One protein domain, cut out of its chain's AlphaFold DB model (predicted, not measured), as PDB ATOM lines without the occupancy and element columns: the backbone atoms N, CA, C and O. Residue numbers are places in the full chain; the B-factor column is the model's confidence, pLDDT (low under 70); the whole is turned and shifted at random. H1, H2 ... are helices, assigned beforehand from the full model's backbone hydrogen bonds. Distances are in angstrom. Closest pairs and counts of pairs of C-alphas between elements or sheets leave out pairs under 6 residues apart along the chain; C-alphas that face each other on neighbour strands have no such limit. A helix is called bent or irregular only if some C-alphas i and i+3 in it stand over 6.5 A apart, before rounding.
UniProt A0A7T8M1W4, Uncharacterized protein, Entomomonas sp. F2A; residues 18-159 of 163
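This is residues 18 to 159 of the 163 residues of an uncharacterized protein of Entomomonas sp. F2A (UniProt A0A7T8M1W4). One very long helix, H1, makes most of the length, and H3 and H4, joined end to end by a tight link, run back beside part of it. H5 folds back on H3 and does not reach H1, the short helices H2, H6 and H7 gather near H3 beyond the last residues of H1, and residues 18 to 29 of H1 stick out as a bare arm. The printed part has 142 residues with seven named helices, H1 to H7 in that order, and no named strand; the class is all helix. The whole is only just extended, close to loose, with a radius of gyration of the C-alphas of 22.1 A and spans of 80 by 28 by 21 A.

H1, residues 18 to 61, touches H4, residues 100 to 113, with its residues 34 to 51 alone, at a shallow tilt of 25 degrees, opposite ways; the closest C-alphas are those of Ala 41 and Ala 107, 4.7 A apart. H1 touches H3, residues 78 to 97, through residues 48 to 59 of H1 and 89 to 97 of H3 alone, at a steep tilt of 44 degrees, opposite ways; the C-alphas of Lys 51 and Ile 97 come closest, at 5.7 A. H3 and H4 meet only through their link. H5, residues 126 to 140, touches H3 at a steep tilt of 42 degrees, opposite ways, with the C-alphas of Tyr 83 and Tyr 138 closest at 5.3 A; H1 and H5 are apart. Helix packing is mostly crossed, but only just: of these three touching pairs, 1 is at a shallow tilt. Three short helices are close to H3 but not clearly touching it: H2, residues 67 to 71, with C-alphas 69 and 81 at 7.5 A, H6, residues 143 to 149, with C-alphas 149 and 84 at 7.8 A, and H7, residues 153 to 157, with C-alphas 155 and 88 at 7.2 A. Every O i to N i+4 pair is within hydrogen-bond range in H1, H2, H3, H4, H6 and H7; in H5 7 of 11 are.

H1 begins at C-alpha 18, (232.908, 188.560, 97.736), and ends at C-alpha 61, (175.050, 173.159, 122.746), 64.9 A away. H3 is 28.7 A long, H5 22.9 A and H4 20.0 A. H5 is neither bent nor irregular, but only just: C-alphas 133 and 136 are 6.3 A apart. H7 ends at C-alpha 157, (170.415, 184.135, 118.139).

The two C-alphas farthest apart are those of Leu 18 and Lys 73, at 80.5 A. Without residues 18 to 29, which stand free, the body spans 63 by 27 by 19 A. The printed part has no cut; the link from H4 to H5, residues 114 to 125, is long. The mean pLDDT of the printed part is 78.9, and residues 18 to 25, 119 to 133 and 156 to 159 are under 70.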
ATOM      1  N   LEU A  18     234.093 187.686  97.698       44.72
ATOM      2  CA  LEU A  18     232.908 188.560  97.736       44.72
ATOM      3  C   LEU A  18     231.616 187.864  97.278       44.72
ATOM      4  O   LEU A  18     230.563 188.097  97.864       44.72
ATOM      5  N   TYR A  19     231.701 186.952  96.306       47.50
ATOM      6  CA  TYR A  19     230.551 186.149  95.882       47.50
ATOM      7  C   TYR A  19     230.182 185.078  96.916       47.50
ATOM      8  O   TYR A  19     229.001 184.870  97.178       47.50
ATOM      9  N   ALA A  20     231.171 184.440  97.552       49.16
ATOM     10  CA  ALA A  20     230.929 183.408  98.560       49.16
ATOM     11  C   ALA A  20     230.306 183.967  99.854       49.16
ATOM     12  O   ALA A  20     229.407 183.341 100.414       49.16
ATOM     13  N   TYR A  21     230.721 185.158 100.310       50.50
ATOM     14  CA  TYR A  21     230.092 185.825 101.461       50.50
ATOM     15  C   TYR A  21     228.674 186.324 101.145       50.50
ATOM     16  O   TYR A  21     227.795 186.199 101.998       50.50
ATOM     17  N   GLY A  22     228.428 186.822  99.925       53.06
ATOM     18  CA  GLY A  22     227.082 187.156  99.446       53.06
ATOM     19  C   GLY A  22     226.150 185.943  99.480       53.06
ATOM     20  O   GLY A  22     225.127 185.977 100.161       53.06
ATOM     21  N   LEU A  23     226.576 184.832  98.869       54.22
ATOM     22  CA  LEU A  23     225.830 183.569  98.810       54.22
ATOM     23  C   LEU A  23     225.547 182.961 100.193       54.22
ATOM     24  O   LEU A  23     224.425 182.535 100.456       54.22
ATOM     25  N   LEU A  24     226.524 182.955 101.108       56.16
ATOM     26  CA  LEU A  24     226.324 182.448 102.473       56.16
ATOM     27  C   LEU A  24     225.352 183.324 103.280       56.16
ATOM     28  O   LEU A  24     224.565 182.802 104.071       56.16
ATOM     29  N   SER A  25     225.381 184.646 103.076       68.94
ATOM     30  CA  SER A  25     224.455 185.580 103.730       68.94
ATOM     31  C   SER A  25     223.024 185.457 103.195       68.94
ATOM     32  O   SER A  25     222.068 185.533 103.970       68.94
ATOM     33  N   GLU A  26     222.873 185.199 101.895       74.81
ATOM     34  CA  GLU A  26     221.582 184.965 101.248       74.81
ATOM     35  C   GLU A  26     220.986 183.629 101.688       74.81
ATOM     36  O   GLU A  26     219.839 183.592 102.126       74.81
ATOM     37  N   GLN A  27     221.782 182.559 101.710       77.88
ATOM     38  CA  GLN A  27     221.329 181.241 102.153       77.88
ATOM     39  C   GLN A  27     220.943 181.232 103.642       77.88
ATOM     40  O   GLN A  27     219.923 180.654 104.019       77.88
ATOM     41  N   ALA A  28     221.698 181.929 104.500       82.56
ATOM     42  CA  ALA A  28     221.341 182.102 105.910       82.56
ATOM     43  C   ALA A  28     220.054 182.929 106.094       82.56
ATOM     44  O   ALA A  28     219.243 182.642 106.978       82.56
ATOM     45  N   ARG A  29     219.835 183.945 105.250       82.69
ATOM     46  CA  ARG A  29     218.605 184.747 105.250       82.69
ATOM     47  C   ARG A  29     217.403 183.924 104.793       82.69
ATOM     48  O   ARG A  29     216.365 183.978 105.445       82.69
ATOM     49  N   GLU A  30     217.540 183.159 103.716       86.31
ATOM     50  CA  GLU A  30     216.492 182.265 103.217       86.31
ATOM     51  C   GLU A  30     216.115 181.204 104.251       86.31
ATOM     52  O   GLU A  30     214.930 180.969 104.480       86.31
ATOM     53  N   GLN A  31     217.104 180.619 104.932       86.00
ATOM     54  CA  GLN A  31     216.867 179.666 106.015       86.00
ATOM     55  C   GLN A  31     216.042 180.299 107.143       86.00
ATOM     56  O   GLN A  31     215.035 179.738 107.573       86.00
ATOM     57  N   LYS A  32     216.410 181.512 107.569       87.56
ATOM     58  CA  LYS A  32     215.680 182.249 108.605       87.56
ATOM     59  C   LYS A  32     214.253 182.609 108.179       87.56
ATOM     60  O   LYS A  32     213.339 182.549 108.994       87.56
ATOM     61  N   ILE A  33     214.040 182.966 106.909       88.00
ATOM     62  CA  ILE A  33     212.695 183.228 106.372       88.00
ATOM     63  C   ILE A  33     211.848 181.952 106.422       88.00
ATOM     64  O   ILE A  33     210.709 182.004 106.878       88.00
ATOM     65  N   ARG A  34     212.403 180.796 106.033       88.25
ATOM     66  CA  ARG A  34     211.698 179.506 106.124       88.25
ATOM     67  C   ARG A  34     211.295 179.169 107.558       88.25
ATOM     68  O   ARG A  34     210.176 178.718 107.774       88.25
ATOM     69  N   GLU A  35     212.171 179.413 108.530       90.19
ATOM     70  CA  GLU A  35     211.872 179.201 109.953       90.19
ATOM     71  C   GLU A  35     210.729 180.096 110.449       90.19
ATOM     72  O   GLU A  35     209.807 179.601 111.098       90.19
ATOM     73  N   ILE A  36     210.754 181.390 110.107       88.50
ATOM     74  CA  ILE A  36     209.699 182.348 110.476       88.50
ATOM     75  C   ILE A  36     208.361 181.921 109.876       88.50
ATOM     76  O   ILE A  36     207.377 181.768 110.594       88.50
ATOM     77  N   VAL A  37     208.337 181.664 108.569       90.19
ATOM     78  CA  VAL A  37     207.108 181.314 107.856       90.19
ATOM     79  C   VAL A  37     206.541 179.977 108.349       90.19
ATOM     80  O   VAL A  37     205.326 179.819 108.464       90.19
ATOM     81  N   LYS A  38     207.405 179.021 108.719       89.69
ATOM     82  CA  LYS A  38     206.980 177.772 109.360       89.69
ATOM     83  C   LYS A  38     206.301 178.018 110.708       89.69
ATOM     84  O   LYS A  38     205.251 177.431 110.968       89.69
ATOM     85  N   ALA A  39     206.875 178.874 111.552       89.94
ATOM     86  CA  ALA A  39     206.297 179.214 112.849       89.94
ATOM     87  C   ALA A  39     204.954 179.954 112.712       89.94
ATOM     88  O   ALA A  39     204.005 179.636 113.428       89.94
ATOM     89  N   GLU A  40     204.845 180.889 111.763       90.06
ATOM     90  CA  GLU A  40     203.602 181.617 111.481       90.06
ATOM     91  C   GLU A  40     202.482 180.688 110.998       90.06
ATOM     92  O   GLU A  40     201.357 180.760 111.495       90.06
ATOM     93  N   ALA A  41     202.789 179.772 110.076       87.62
ATOM     94  CA  ALA A  41     201.825 178.790 109.589       87.62
ATOM     95  C   ALA A  41     201.351 177.831 110.690       87.62
ATOM     96  O   ALA A  41     200.159 177.524 110.761       87.62
ATOM     97  N   GLU A  42     202.241 177.414 111.593       88.75
ATOM     98  CA  GLU A  42     201.872 176.590 112.746       88.75
ATOM     99  C   GLU A  42     200.995 177.355 113.747       88.75
ATOM    100  O   GLU A  42     199.979 176.840 114.218       88.75
ATOM    101  N   GLN A  43     201.324 178.614 114.038       90.69
ATOM    102  CA  GLN A  43     200.501 179.453 114.907       90.69
ATOM    103  C   GLN A  43     199.106 179.684 114.311       90.69
ATOM    104  O   GLN A  43     198.102 179.609 115.028       90.69
ATOM    105  N   ALA A  44     199.030 179.940 113.005       88.62
ATOM    106  CA  ALA A  44     197.766 180.112 112.304       88.62
ATOM    107  C   ALA A  44     196.932 178.820 112.323       88.62
ATOM    108  O   ALA A  44     195.727 178.888 112.573       88.62
ATOM    109  N   ARG A  45     197.568 177.647 112.164       88.25
ATOM    110  CA  ARG A  45     196.920 176.331 112.299       88.25
ATOM    111  C   ARG A  45     196.307 176.146 113.684       88.25
ATOM    112  O   ARG A  45     195.112 175.892 113.792       88.25
ATOM    113  N   LEU A  46     197.100 176.326 114.741       87.88
ATOM    114  CA  LEU A  46     196.643 176.166 116.127       87.88
ATOM    115  C   LEU A  46     195.501 177.132 116.471       87.88
ATOM    116  O   LEU A  46     194.551 176.767 117.163       87.88
ATOM    117  N   SER A  47     195.576 178.370 115.975       89.19
ATOM    118  CA  SER A  47     194.507 179.356 116.146       89.19
ATOM    119  C   SER A  47     193.224 178.938 115.428       89.19
ATOM    120  O   SER A  47     192.139 179.050 116.004       89.19
ATOM    121  N   TYR A  48     193.344 178.439 114.198       87.56
ATOM    122  CA  TYR A  48     192.225 177.932 113.420       87.56
ATOM    123  C   TYR A  48     191.565 176.718 114.088       87.56
ATOM    124  O   TYR A  48     190.353 176.732 114.277       87.56
ATOM    125  N   GLU A  49     192.344 175.724 114.522       85.38
ATOM    126  CA  GLU A  49     191.846 174.515 115.197       85.38
ATOM    127  C   GLU A  49     191.099 174.840 116.484       85.38
ATOM    128  O   GLU A  49     189.959 174.417 116.672       85.38
ATOM    129  N   LYS A  50     191.690 175.683 117.335       88.38
ATOM    130  CA  LYS A  50     191.025 176.133 118.556       88.38
ATOM    131  C   LYS A  50     189.683 176.796 118.246       88.38
ATOM    132  O   LYS A  50     188.688 176.523 118.915       88.38
ATOM    133  N   LYS A  51     189.645 177.672 117.237       86.56
ATOM    134  CA  LYS A  51     188.413 178.366 116.853       86.56
ATOM    135  C   LYS A  51     187.379 177.397 116.286       86.56
ATOM    136  O   LYS A  51     186.208 177.501 116.634       86.56
ATOM    137  N   TYR A  52     187.809 176.449 115.462       85.75
ATOM    138  CA  TYR A  52     186.960 175.391 114.925       85.75
ATOM    139  C   TYR A  52     186.282 174.601 116.052       85.75
ATOM    140  O   TYR A  52     185.058 174.485 116.054       85.75
ATOM    141  N   ASP A  53     187.048 174.142 117.044       84.25
ATOM    142  CA  ASP A  53     186.527 173.364 118.173       84.25
ATOM    143  C   ASP A  53     185.560 174.174 119.047       84.25
ATOM    144  O   ASP A  53     184.501 173.673 119.433       84.25
ATOM    145  N   GLU A  54     185.879 175.445 119.326       86.25
ATOM    146  CA  GLU A  54     184.978 176.370 120.028       86.25
ATOM    147  C   GLU A  54     183.631 176.492 119.302       86.25
ATOM    148  O   GLU A  54     182.566 176.406 119.921       86.25
ATOM    149  N   CYS A  55     183.674 176.664 117.981       82.56
ATOM    150  CA  CYS A  55     182.492 176.822 117.142       82.56
ATOM    151  C   CYS A  55     181.686 175.527 117.018       82.56
ATOM    152  O   CYS A  55     180.456 175.552 117.096       82.56
ATOM    153  N   PHE A  56     182.367 174.391 116.885       81.69
ATOM    154  CA  PHE A  56     181.735 173.079 116.860       81.69
ATOM    155  C   PHE A  56     181.019 172.788 118.175       81.69
ATOM    156  O   PHE A  56     179.832 172.460 118.169       81.69
ATOM    157  N   LYS A  57     181.675 173.013 119.313       81.81
ATOM    158  CA  LYS A  57     181.052 172.842 120.625       81.81
ATOM    159  C   LYS A  57     179.835 173.755 120.812       81.81
ATOM    160  O   LYS A  57     178.780 173.274 121.218       81.81
ATOM    161  N   ALA A  58     179.938 175.030 120.433       78.31
ATOM    162  CA  ALA A  58     178.809 175.962 120.492       78.31
ATOM    163  C   ALA A  58     177.613 175.502 119.635       78.31
ATOM    164  O   ALA A  58     176.461 175.704 120.029       78.31
ATOM    165  N   SER A  59     177.875 174.855 118.490       73.62
ATOM    166  CA  SER A  59     176.833 174.300 117.615       73.62
ATOM    167  C   SER A  59     176.114 173.091 118.225       73.62
ATOM    168  O   SER A  59     174.906 172.947 118.047       73.62
ATOM    169  N   LEU A  60     176.829 172.265 118.997       74.00
ATOM    170  CA  LEU A  60     176.252 171.121 119.709       74.00
ATOM    171  C   LEU A  60     175.388 171.551 120.899       74.00
ATOM    172  O   LEU A  60     174.390 170.904 121.197       74.00
ATOM    173  N   GLU A  61     175.769 172.633 121.578       75.56
ATOM    174  CA  GLU A  61     175.050 173.159 122.746       75.56
ATOM    175  C   GLU A  61     173.756 173.898 122.372       75.56
ATOM    176  O   GLU A  61     172.864 174.044 123.205       75.56
ATOM    177  N   ASN A  62     173.628 174.342 121.119       70.50
ATOM    178  CA  ASN A  62     172.490 175.126 120.637       70.50
ATOM    179  C   ASN A  62     171.848 174.495 119.385       70.50
ATOM    180  O   ASN A  62     171.826 175.121 118.319       70.50
ATOM    181  N   PRO A  63     171.321 173.260 119.479       70.88
ATOM    182  CA  PRO A  63     170.737 172.584 118.336       70.88
ATOM    183  C   PRO A  63     169.412 173.241 117.930       70.88
ATOM    184  O   PRO A  63     168.445 173.296 118.688       70.88
ATOM    185  N   ILE A  64     169.348 173.697 116.687       72.31
ATOM    186  CA  ILE A  64     168.116 174.053 115.995       72.31
ATOM    187  C   ILE A  64     167.439 172.781 115.487       72.31
ATOM    188  O   ILE A  64     168.041 171.999 114.743       72.31
ATOM    189  N   SER A  65     166.166 172.611 115.835       78.25
ATOM    190  CA  SER A  65     165.307 171.557 115.300       78.25
ATOM    191  C   SER A  65     164.364 172.087 114.217       78.25
ATOM    192  O   SER A  65     164.058 173.278 114.148       78.25
ATOM    193  N   VAL A  66     163.836 171.179 113.393       80.25
ATOM    194  CA  VAL A  66     162.813 171.487 112.375       80.25
ATOM    195  C   VAL A  66     161.522 172.073 112.967       80.25
ATOM    196  O   VAL A  66     160.762 172.735 112.262       80.25
ATOM    197  N   GLU A  67     161.277 171.881 114.266       82.62
ATOM    198  CA  GLU A  67     160.090 172.399 114.955       82.62
ATOM    199  C   GLU A  67     160.059 173.930 115.007       82.62
ATOM    200  O   GLU A  67     158.980 174.523 115.046       82.62
ATOM    201  N   VAL A  68     161.218 174.590 114.917       83.56
ATOM    202  CA  VAL A  68     161.292 176.056 114.925       83.56
ATOM    203  C   VAL A  68     160.535 176.675 113.741       83.56
ATOM    204  O   VAL A  68     159.917 177.730 113.876       83.56
ATOM    205  N   PHE A  69     160.500 176.002 112.584       87.44
ATOM    206  CA  PHE A  69     159.752 176.479 111.417       87.44
ATOM    207  C   PHE A  69     158.243 176.384 111.643       87.44
ATOM    208  O   PHE A  69     157.506 177.311 111.302       87.44
ATOM    209  N   LYS A  70     157.790 175.300 112.287       84.31
ATOM    210  CA  LYS A  70     156.379 175.088 112.631       84.31
ATOM    211  C   LYS A  70     155.895 176.119 113.650       84.31
ATOM    212  O   LYS A  70     154.832 176.706 113.462       84.31
ATOM    213  N   GLN A  71     156.696 176.401 114.679       87.19
ATOM    214  CA  GLN A  71     156.403 177.429 115.688       87.19
ATOM    215  C   GLN A  71     156.258 178.827 115.071       87.19
ATOM    216  O   GLN A  71     155.395 179.603 115.474       87.19
ATOM    217  N   ASN A  72     157.048 179.117 114.034       87.06
ATOM    218  CA  ASN A  72     156.989 180.368 113.280       87.06
ATOM    219  C   ASN A  72     155.975 180.341 112.119       87.06
ATOM    220  O   ASN A  72     155.937 181.272 111.316       87.06
ATOM    221  N   LYS A  73     155.127 179.304 112.041       89.94
ATOM    222  CA  LYS A  73     154.070 179.134 111.027       89.94
ATOM    223  C   LYS A  73     154.587 179.198 109.583       89.94
ATOM    224  O   LYS A  73     153.877 179.653 108.687       89.94
ATOM    225  N   ILE A  74     155.812 178.731 109.348       89.25
ATOM    226  CA  ILE A  74     156.384 178.624 108.006       89.25
ATOM    227  C   ILE A  74     156.099 177.218 107.485       89.25
ATOM    228  O   ILE A  74     156.552 176.230 108.061       89.25
ATOM    229  N   ASN A  75     155.344 177.126 106.392       90.94
ATOM    230  CA  ASN A  75     155.035 175.846 105.768       90.94
ATOM    231  C   ASN A  75     156.205 175.395 104.880       90.94
ATOM    232  O   ASN A  75     156.371 175.901 103.765       90.94
ATOM    233  N   LEU A  76     157.015 174.473 105.397       89.44
ATOM    234  CA  LEU A  76     158.141 173.855 104.699       89.44
ATOM    235  C   LEU A  76     157.896 172.356 104.519       89.44
ATOM    236  O   LEU A  76     157.357 171.710 105.419       89.44
ATOM    237  N   THR A  77     158.341 171.793 103.397       90.94
ATOM    238  CA  THR A  77     158.520 170.338 103.296       90.94
ATOM    239  C   THR A  77     159.670 169.879 104.200       90.94
ATOM    240  O   THR A  77     160.482 170.684 104.665       90.94
ATOM    241  N   GLU A  78     159.769 168.573 104.443       86.94
ATOM    242  CA  GLU A  78     160.879 167.999 105.213       86.94
ATOM    243  C   GLU A  78     162.246 168.294 104.565       86.94
ATOM    244  O   GLU A  78     163.198 168.654 105.260       86.94
ATOM    245  N   GLU A  79     162.327 168.238 103.233       88.81
ATOM    246  CA  GLU A  79     163.528 168.621 102.482       88.81
ATOM    247  C   GLU A  79     163.838 170.116 102.604       88.81
ATOM    248  O   GLU A  79     164.965 170.471 102.948       88.81
ATOM    249  N   GLU A  80     162.851 171.001 102.409       89.81
ATOM    250  CA  GLU A  80     163.045 172.452 102.555       89.81
ATOM    251  C   GLU A  80     163.535 172.805 103.973       89.81
ATOM    252  O   GLU A  80     164.444 173.624 104.143       89.81
ATOM    253  N   ALA A  81     162.973 172.159 105.002       88.12
ATOM    254  CA  ALA A  81     163.394 172.334 106.388       88.12
ATOM    255  C   ALA A  81     164.841 171.865 106.602       88.12
ATOM    256  O   ALA A  81     165.632 172.566 107.237       88.12
ATOM    257  N   LYS A  82     165.218 170.718 106.028       84.38
ATOM    258  CA  LYS A  82     166.582 170.182 106.095       84.38
ATOM    259  C   LYS A  82     167.594 171.108 105.417       84.38
ATOM    260  O   LYS A  82     168.613 171.429 106.027       84.38
ATOM    261  N   TYR A  83     167.313 171.577 104.203       86.75
ATOM    262  CA  TYR A  83     168.192 172.508 103.489       86.75
ATOM    263  C   TYR A  83     168.347 173.830 104.233       86.75
ATOM    264  O   TYR A  83     169.459 174.340 104.358       86.75
ATOM    265  N   SER A  84     167.247 174.346 104.784       86.44
ATOM    266  CA  SER A  84     167.254 175.568 105.589       86.44
ATOM    267  C   SER A  84     168.135 175.427 106.823       86.44
ATOM    268  O   SER A  84     168.966 176.296 107.074       86.44
ATOM    269  N   LEU A  85     168.003 174.324 107.568       83.81
ATOM    270  CA  LEU A  85     168.846 174.068 108.734       83.81
ATOM    271  C   LEU A  85     170.315 174.000 108.341       83.81
ATOM    272  O   LEU A  85     171.111 174.759 108.883       83.81
ATOM    273  N   ILE A  86     170.673 173.138 107.385       81.06
ATOM    274  CA  ILE A  86     172.073 172.936 106.989       81.06
ATOM    275  C   ILE A  86     172.697 174.250 106.506       81.06
ATOM    276  O   ILE A  86     173.776 174.621 106.958       81.06
ATOM    277  N   TYR A  87     172.001 174.993 105.642       83.75
ATOM    278  CA  TYR A  87     172.490 176.274 105.136       83.75
ATOM    279  C   TYR A  87     172.715 177.303 106.252       83.75
ATOM    280  O   TYR A  87     173.732 178.001 106.260       83.75
ATOM    281  N   ILE A  88     171.788 177.395 107.211       79.69
ATOM    282  CA  ILE A  88     171.914 178.307 108.351       79.69
ATOM    283  C   ILE A  88     173.069 177.876 109.254       79.69
ATOM    284  O   ILE A  88     173.896 178.725 109.570       79.69
ATOM    285  N   TYR A  89     173.168 176.590 109.611       79.44
ATOM    286  CA  TYR A  89     174.265 176.035 110.415       79.44
ATOM    287  C   TYR A  89     175.637 176.335 109.806       79.44
ATOM    288  O   TYR A  89     176.524 176.809 110.510       79.44
ATOM    289  N   GLU A  90     175.799 176.127 108.502       79.25
ATOM    290  CA  GLU A  90     177.052 176.396 107.790       79.25
ATOM    291  C   GLU A  90     177.426 177.885 107.829       79.25
ATOM    292  O   GLU A  90     178.524 178.249 108.249       79.25
ATOM    293  N   ARG A  91     176.497 178.787 107.471       79.12
ATOM    294  CA  ARG A  91     176.747 180.245 107.525       79.12
ATOM    295  C   ARG A  91     177.176 180.711 108.909       79.12
ATOM    296  O   ARG A  91     178.050 181.567 109.057       79.12
ATOM    297  N   ASN A  92     176.521 180.147 109.902       77.44
ATOM    298  CA  ASN A  92     176.752 180.380 111.307       77.44
ATOM    299  C   ASN A  92     178.147 179.916 111.737       77.44
ATOM    300  O   ASN A  92     178.907 180.681 112.331       77.44
ATOM    301  N   PHE A  93     178.525 178.702 111.350       79.44
ATOM    302  CA  PHE A  93     179.840 178.146 111.630       79.44
ATOM    303  C   PHE A  93     180.971 178.965 110.985       79.44
ATOM    304  O   PHE A  93     181.954 179.286 111.652       79.44
ATOM    305  N   ILE A  94     180.808 179.409 109.733       79.12
ATOM    306  CA  ILE A  94     181.774 180.296 109.054       79.12
ATOM    307  C   ILE A  94     181.934 181.616 109.808       79.12
ATOM    308  O   ILE A  94     183.054 182.062 110.044       79.12
ATOM    309  N   LYS A  95     180.819 182.249 110.201       79.69
ATOM    310  CA  LYS A  95     180.851 183.508 110.956       79.69
ATOM    311  C   LYS A  95     181.559 183.334 112.302       79.69
ATOM    312  O   LYS A  95     182.245 184.250 112.743       79.69
ATOM    313  N   CYS A  96     181.393 182.176 112.939       81.19
ATOM    314  CA  CYS A  96     182.070 181.828 114.181       81.19
ATOM    315  C   CYS A  96     183.590 181.702 114.015       81.19
ATOM    316  O   CYS A  96     184.342 182.250 114.823       81.19
ATOM    317  N   ILE A  97     184.031 180.990 112.972       83.44
ATOM    318  CA  ILE A  97     185.455 180.852 112.647       83.44
ATOM    319  C   ILE A  97     186.066 182.221 112.333       83.44
ATOM    320  O   ILE A  97     187.198 182.497 112.732       83.44
ATOM    321  N   GLY A  98     185.322 183.076 111.627       82.94
ATOM    322  CA  GLY A  98     185.775 184.406 111.238       82.94
ATOM    323  C   GLY A  98     187.039 184.352 110.379       82.94
ATOM    324  O   GLY A  98     187.189 183.489 109.511       82.94
ATOM    325  N   ASP A  99     187.970 185.265 110.651       84.75
ATOM    326  CA  ASP A  99     189.184 185.432 109.846       84.75
ATOM    327  C   ASP A  99     190.238 184.341 110.083       84.75
ATOM    328  O   ASP A  99     191.187 184.237 109.306       84.75
ATOM    329  N   SER A 100     190.072 183.475 111.095       84.75
ATOM    330  CA  SER A 100     191.036 182.405 111.393       84.75
ATOM    331  C   SER A 100     191.258 181.464 110.204       84.75
ATOM    332  O   SER A 100     192.384 181.029 109.975       84.75
ATOM    333  N   SER A 101     190.217 181.184 109.407       82.56
ATOM    334  CA  SER A 101     190.367 180.370 108.190       82.56
ATOM    335  C   SER A 101     191.201 181.083 107.126       82.56
ATOM    336  O   SER A 101     192.045 180.456 106.491       82.56
ATOM    337  N   SER A 102     190.966 182.379 106.917       82.69
ATOM    338  CA  SER A 102     191.691 183.180 105.928       82.69
ATOM    339  C   SER A 102     193.153 183.359 106.331       82.69
ATOM    340  O   SER A 102     194.040 183.189 105.501       82.69
ATOM    341  N   HIS A 103     193.419 183.631 107.611       86.12
ATOM    342  CA  HIS A 103     194.778 183.730 108.142       86.12
ATOM    343  C   HIS A 103     195.555 182.426 107.963       86.12
ATOM    344  O   HIS A 103     196.700 182.457 107.515       86.12
ATOM    345  N   TYR A 104     194.930 181.279 108.246       86.50
ATOM    346  CA  TYR A 104     195.574 179.986 108.034       86.50
ATOM    347  C   TYR A 104     195.863 179.713 106.553       86.50
ATOM    348  O   TYR A 104     196.970 179.302 106.210       86.50
ATOM    349  N   LEU A 105     194.917 180.022 105.661       84.81
ATOM    350  CA  LEU A 105     195.105 179.891 104.213       84.81
ATOM    351  C   LEU A 105     196.262 180.741 103.679       84.81
ATOM    352  O   LEU A 105     197.085 180.243 102.914       84.81
ATOM    353  N   VAL A 106     196.345 182.003 104.104       86.94
ATOM    354  CA  VAL A 106     197.432 182.911 103.713       86.94
ATOM    355  C   VAL A 106     198.777 182.413 104.240       86.94
ATOM    356  O   VAL A 106     199.767 182.434 103.508       86.94
ATOM    357  N   ALA A 107     198.824 181.923 105.480       87.38
ATOM    358  CA  ALA A 107     200.053 181.394 106.059       87.38
ATOM    359  C   ALA A 107     200.531 180.124 105.329       87.38
ATOM    360  O   ALA A 107     201.721 179.995 105.047       87.38
ATOM    361  N   LEU A 108     199.615 179.227 104.939       86.06
ATOM    362  CA  LEU A 108     199.938 178.049 104.124       86.06
ATOM    363  C   LEU A 108     200.464 178.418 102.732       86.06
ATOM    364  O   LEU A 108     201.449 177.834 102.280       86.06
ATOM    365  N   ASP A 109     199.825 179.369 102.046       86.38
ATOM    366  CA  ASP A 109     200.265 179.805 100.715       86.38
ATOM    367  C   ASP A 109     201.647 180.471 100.775       86.38
ATOM    368  O   ASP A 109     202.541 180.148  99.990       86.38
ATOM    369  N   THR A 110     201.870 181.302 101.799       87.69
ATOM    370  CA  THR A 110     203.176 181.911 102.083       87.69
ATOM    371  C   THR A 110     204.230 180.836 102.346       87.69
ATOM    372  O   THR A 110     205.320 180.870 101.779       87.69
ATOM    373  N   ALA A 111     203.909 179.822 103.146       87.75
ATOM    374  CA  ALA A 111     204.839 178.743 103.448       87.75
ATOM    375  C   ALA A 111     205.187 177.884 102.232       87.75
ATOM    376  O   ALA A 111     206.359 177.566 102.012       87.75
ATOM    377  N   LYS A 112     204.203 177.616 101.373       86.88
ATOM    378  CA  LYS A 112     204.417 176.965 100.081       86.88
ATOM    379  C   LYS A 112     205.317 177.798  99.167       86.88
ATOM    380  O   LYS A 112     206.213 177.233  98.541       86.88
ATOM    381  N   HIS A 113     205.114 179.117  99.109       87.50
ATOM    382  CA  HIS A 113     205.951 180.027  98.322       87.50
ATOM    383  C   HIS A 113     207.430 179.947  98.732       87.50
ATOM    384  O   HIS A 113     208.305 179.899  97.870       87.50
ATOM    385  N   TYR A 114     207.709 179.830 100.032       85.50
ATOM    386  CA  TYR A 114     209.068 179.676 100.566       85.50
ATOM    387  C   TYR A 114     209.551 178.216 100.654       85.50
ATOM    388  O   TYR A 114     210.571 177.934 101.283       85.50
ATOM    389  N   GLY A 115     208.859 177.273 100.008       84.12
ATOM    390  CA  GLY A 115     209.279 175.874  99.918       84.12
ATOM    391  C   GLY A 115     209.255 175.118 101.249       84.12
ATOM    392  O   GLY A 115     210.042 174.191 101.428       84.12
ATOM    393  N   VAL A 116     208.394 175.522 102.182       84.19
ATOM    394  CA  VAL A 116     208.086 174.775 103.405       84.19
ATOM    395  C   VAL A 116     206.903 173.854 103.089       84.19
ATOM    396  O   VAL A 116     205.813 174.318 102.755       84.19
ATOM    397  N   THR A 117     207.126 172.539 103.107       74.56
ATOM    398  CA  THR A 117     206.160 171.535 102.609       74.56
ATOM    399  C   THR A 117     205.742 170.509 103.659       74.56
ATOM    400  O   THR A 117     204.912 169.648 103.385       74.56
ATOM    401  N   ASP A 118     206.320 170.578 104.850       72.31
ATOM    402  CA  ASP A 118     206.145 169.653 105.967       72.31
ATOM    403  C   ASP A 118     204.975 170.036 106.888       72.31
ATOM    404  O   ASP A 118     204.990 169.742 108.083       72.31
ATOM    405  N   PHE A 119     203.937 170.675 106.342       65.94
ATOM    406  CA  PHE A 119     202.732 170.961 107.113       65.94
ATOM    407  C   PHE A 119     201.828 169.735 107.182       65.94
ATOM    408  O   PHE A 119     201.597 169.080 106.156       65.94
ATOM    409  N   PRO A 120     201.264 169.430 108.365       59.88
ATOM    410  CA  PRO A 120     200.203 168.451 108.449       59.88
ATOM    411  C   PRO A 120     199.076 168.896 107.521       59.88
ATOM    412  O   PRO A 120     198.664 170.057 107.513       59.88
ATOM    413  N   LYS A 121     198.601 167.951 106.713       53.91
ATOM    414  CA  LYS A 121     197.503 168.127 105.768       53.91
ATOM    415  C   LYS A 121     196.185 168.200 106.545       53.91
ATOM    416  O   LYS A 121     195.312 167.365 106.349       53.91
ATOM    417  N   TYR A 122     196.056 169.153 107.466       51.19
ATOM    418  CA  TYR A 122     194.736 169.561 107.907       51.19
ATOM    419  C   TYR A 122     194.087 170.170 106.678       51.19
ATOM    420  O   TYR A 122     194.515 171.204 106.162       51.19
ATOM    421  N   SER A 123     193.138 169.422 106.124       48.75
ATOM    422  CA  SER A 123     192.259 169.907 105.084       48.75
ATOM    423  C   SER A 123     191.699 171.230 105.583       48.75
ATOM    424  O   SER A 123     190.975 171.281 106.573       48.75
ATOM    425  N   VAL A 124     192.058 172.317 104.904       46.22
ATOM    426  CA  VAL A 124     191.189 173.491 104.828       46.22
ATOM    427  C   VAL A 124     189.778 172.925 104.648       46.22
ATOM    428  O   VAL A 124     189.566 172.129 103.729       46.22
ATOM    429  N   PRO A 125     188.882 173.180 105.602       48.69
ATOM    430  CA  PRO A 125     187.911 172.197 106.050       48.69
ATOM    431  C   PRO A 125     186.941 171.865 104.925       48.69
ATOM    432  O   PRO A 125     186.462 172.755 104.215       48.69
ATOM    433  N   ASP A 126     186.548 170.596 104.854       47.47
ATOM    434  CA  ASP A 126     185.438 170.100 104.033       47.47
ATOM    435  C   ASP A 126     184.127 170.901 104.226       47.47
ATOM    436  O   ASP A 126     183.195 170.786 103.430       47.47
ATOM    437  N   LEU A 127     184.059 171.781 105.230       46.03
ATOM    438  CA  LEU A 127     182.999 172.770 105.393       46.03
ATOM    439  C   LEU A 127     182.898 173.798 104.257       46.03
ATOM    440  O   LEU A 127     181.788 174.107 103.827       46.03
ATOM    441  N   HIS A 128     184.007 174.323 103.714       46.25
ATOM    442  CA  HIS A 128     183.894 175.355 102.665       46.25
ATOM    443  C   HIS A 128     183.300 174.782 101.365       46.25
ATOM    444  O   HIS A 128     182.607 175.473 100.617       46.25
ATOM    445  N   ILE A 129     183.526 173.486 101.130       47.28
ATOM    446  CA  ILE A 129     183.025 172.749  99.966       47.28
ATOM    447  C   ILE A 129     181.537 172.382 100.135       47.28
ATOM    448  O   ILE A 129     180.812 172.291  99.143       47.28
ATOM    449  N   ASN A 130     181.028 172.273 101.365       53.75
ATOM    450  CA  ASN A 130     179.629 171.910 101.613       53.75
ATOM    451  C   ASN A 130     178.636 173.075 101.470       53.75
ATOM    452  O   ASN A 130     177.492 172.844 101.076       53.75
ATOM    453  N   ILE A 131     179.047 174.331 101.677       55.94
ATOM    454  CA  ILE A 131     178.143 175.491 101.527       55.94
ATOM    455  C   ILE A 131     177.581 175.573 100.109       55.94
ATOM    456  O   ILE A 131     176.385 175.793  99.929       55.94
ATOM    457  N   MET A 132     178.428 175.388  99.092       60.56
ATOM    458  CA  MET A 132     177.998 175.457  97.693       60.56
ATOM    459  C   MET A 132     176.988 174.360  97.351       60.56
ATOM    460  O   MET A 132     176.068 174.612  96.575       60.56
ATOM    461  N   LYS A 133     177.116 173.182  97.976       67.88
ATOM    462  CA  LYS A 133     176.197 172.058  97.788       67.88
ATOM    463  C   LYS A 133     174.789 172.399  98.278       67.88
ATOM    464  O   LYS A 133     173.836 172.242  97.529       67.88
ATOM    465  N   TYR A 134     174.662 172.923  99.497       73.25
ATOM    466  CA  TYR A 134     173.350 173.184 100.105       73.25
ATOM    467  C   TYR A 134     172.781 174.569  99.785       73.25
ATOM    468  O   TYR A 134     171.587 174.804  99.959       73.25
ATOM    469  N   LYS A 135     173.609 175.500  99.299       83.88
ATOM    470  CA  LYS A 135     173.154 176.830  98.881       83.88
ATOM    471  C   LYS A 135     172.200 176.750  97.694       83.88
ATOM    472  O   LYS A 135     171.212 177.474  97.692       83.88
ATOM    473  N   ALA A 136     172.480 175.901  96.705       86.38
ATOM    474  CA  ALA A 136     171.585 175.721  95.562       86.38
ATOM    475  C   ALA A 136     170.209 175.206  96.014       86.38
ATOM    476  O   ALA A 136     169.189 175.802  95.674       86.38
ATOM    477  N   ASP A 137     170.201 174.183  96.870       89.75
ATOM    478  CA  ASP A 137     168.978 173.601  97.421       89.75
ATOM    479  C   ASP A 137     168.206 174.610  98.290       89.75
ATOM    480  O   ASP A 137     166.998 174.771  98.136       89.75
ATOM    481  N   TYR A 138     168.889 175.387  99.138       89.31
ATOM    482  CA  TYR A 138     168.255 176.470  99.899       89.31
ATOM    483  C   TYR A 138     167.653 177.548  98.986       89.31
ATOM    484  O   TYR A 138     166.555 178.041  99.241       89.31
ATOM    485  N   LEU A 139     168.335 177.904  97.893       91.31
ATOM    486  CA  LEU A 139     167.838 178.872  96.909       91.31
ATOM    487  C   LEU A 139     166.675 178.336  96.053       91.31
ATOM    488  O   LEU A 139     166.014 179.133  95.386       91.31
ATOM    489  N   SER A 140     166.390 177.032  96.096       92.38
ATOM    490  CA  SER A 140     165.193 176.448  95.476       92.38
ATOM    491  C   SER A 140     163.908 176.712  96.279       92.38
ATOM    492  O   SER A 140     162.820 176.740  95.708       92.38
ATOM    493  N   ILE A 141     164.028 176.980  97.587       93.12
ATOM    494  CA  ILE A 141     162.906 177.328  98.472       93.12
ATOM    495  C   ILE A 141     162.334 178.683  98.055       93.12
ATOM    496  O   ILE A 141     163.101 179.598  97.779       93.12
ATOM    497  N   ALA A 142     161.012 178.864  98.056       95.06
ATOM    498  CA  ALA A 142     160.396 180.138  97.678       95.06
ATOM    499  C   ALA A 142     160.948 181.345  98.479       95.06
ATOM    500  O   ALA A 142     161.224 181.259  99.679       95.06
ATOM    501  N   ASP A 143     161.142 182.483  97.803       94.06
ATOM    502  CA  ASP A 143     161.837 183.654  98.363       94.06
ATOM    503  C   ASP A 143     161.143 184.255  99.595       94.06
ATOM    504  O   ASP A 143     161.798 184.675 100.549       94.06
ATOM    505  N   ASP A 144     159.814 184.254  99.598       93.88
ATOM    506  CA  ASP A 144     158.984 184.674 100.722       93.88
ATOM    507  C   ASP A 144     159.221 183.797 101.960       93.88
ATOM    508  O   ASP A 144     159.440 184.327 103.053       93.88
ATOM    509  N   LYS A 145     159.290 182.471 101.788       93.12
ATOM    510  CA  LYS A 145     159.619 181.529 102.866       93.12
ATOM    511  C   LYS A 145     161.026 181.780 103.408       93.12
ATOM    512  O   LYS A 145     161.196 181.872 104.621       93.12
ATOM    513  N   ARG A 146     162.028 181.961 102.538       91.94
ATOM    514  CA  ARG A 146     163.412 182.270 102.957       91.94
ATOM    515  C   ARG A 146     163.494 183.561 103.764       91.94
ATOM    516  O   ARG A 146     164.119 183.587 104.819       91.94
ATOM    517  N   LYS A 147     162.808 184.618 103.322       89.38
ATOM    518  CA  LYS A 147     162.737 185.894 104.054       89.38
ATOM    519  C   LYS A 147     162.106 185.750 105.435       89.38
ATOM    520  O   LYS A 147     162.462 186.505 106.336       89.38
ATOM    521  N   LEU A 148     161.152 184.837 105.607       90.69
ATOM    522  CA  LEU A 148     160.577 184.528 106.918       90.69
ATOM    523  C   LEU A 148     161.554 183.721 107.778       90.69
ATOM    524  O   LEU A 148     161.746 184.060 108.942       90.69
ATOM    525  N   ILE A 149     162.219 182.720 107.196       88.19
ATOM    526  CA  ILE A 149     163.245 181.911 107.867       88.19
ATOM    527  C   ILE A 149     164.365 182.803 108.425       88.19
ATOM    528  O   ILE A 149     164.724 182.688 109.594       88.19
ATOM    529  N   GLU A 150     164.870 183.745 107.625       84.50
ATOM    530  CA  GLU A 150     165.944 184.664 108.025       84.50
ATOM    531  C   GLU A 150     165.540 185.641 109.141       84.50
ATOM    532  O   GLU A 150     166.409 186.267 109.749       84.50
ATOM    533  N   LYS A 151     164.240 185.768 109.440       85.44
ATOM    534  CA  LYS A 151     163.706 186.586 110.540       85.44
ATOM    535  C   LYS A 151     163.495 185.804 111.837       85.44
ATOM    536  O   LYS A 151     163.211 186.431 112.856       85.44
ATOM    537  N   ILE A 152     163.611 184.473 111.827       83.88
ATOM    538  CA  ILE A 152     163.423 183.659 113.033       83.88
ATOM    539  C   ILE A 152     164.521 183.990 114.041       83.88
ATOM    540  O   ILE A 152     165.711 183.822 113.768       83.88
ATOM    541  N   SER A 153     164.121 184.429 115.235       75.88
ATOM    542  CA  SER A 153     165.073 184.888 116.242       75.88
ATOM    543  C   SER A 153     166.005 183.777 116.716       75.88
ATOM    544  O   SER A 153     167.178 184.053 116.905       75.88
ATOM    545  N   GLU A 154     165.550 182.527 116.858       73.50
ATOM    546  CA  GLU A 154     166.417 181.390 117.202       73.50
ATOM    547  C   GLU A 154     167.475 181.123 116.125       73.50
ATOM    548  O   GLU A 154     168.635 180.876 116.452       73.50
ATOM    549  N   MET A 155     167.104 181.267 114.846       73.31
ATOM    550  CA  MET A 155     168.036 181.144 113.718       73.31
ATOM    551  C   MET A 155     169.082 182.262 113.714       73.31
ATOM    552  O   MET A 155     170.217 182.047 113.288       73.31
ATOM    553  N   GLN A 156     168.714 183.447 114.212       68.50
ATOM    554  CA  GLN A 156     169.606 184.600 114.361       68.50
ATOM    555  C   GLN A 156     170.451 184.551 115.652       68.50
ATOM    556  O   GLN A 156     171.613 184.961 115.650       68.50
ATOM    557  N   LYS A 157     169.875 184.067 116.764       61.94
ATOM    558  CA  LYS A 157     170.415 184.135 118.139       61.94
ATOM    559  C   LYS A 157     171.632 183.266 118.364       61.94
ATOM    560  O   LYS A 157     172.452 183.625 119.203       61.94
ATOM    561  N   LEU A 158     171.794 182.205 117.582       56.62
ATOM    562  CA  LEU A 158     173.041 181.453 117.533       56.62
ATOM    563  C   LEU A 158     174.278 182.363 117.337       56.62
ATOM    564  O   LEU A 158     175.364 181.988 117.760       56.62
ATOM    565  N   PHE A 159     174.122 183.574 116.766       52.59
ATOM    566  CA  PHE A 159     175.229 184.496 116.468       52.59
ATOM    567  C   PHE A 159     174.980 185.969 116.812       52.59
ATOM    568  O   PHE A 159     175.533 186.860 116.149       52.59
TER     569      PHE A 159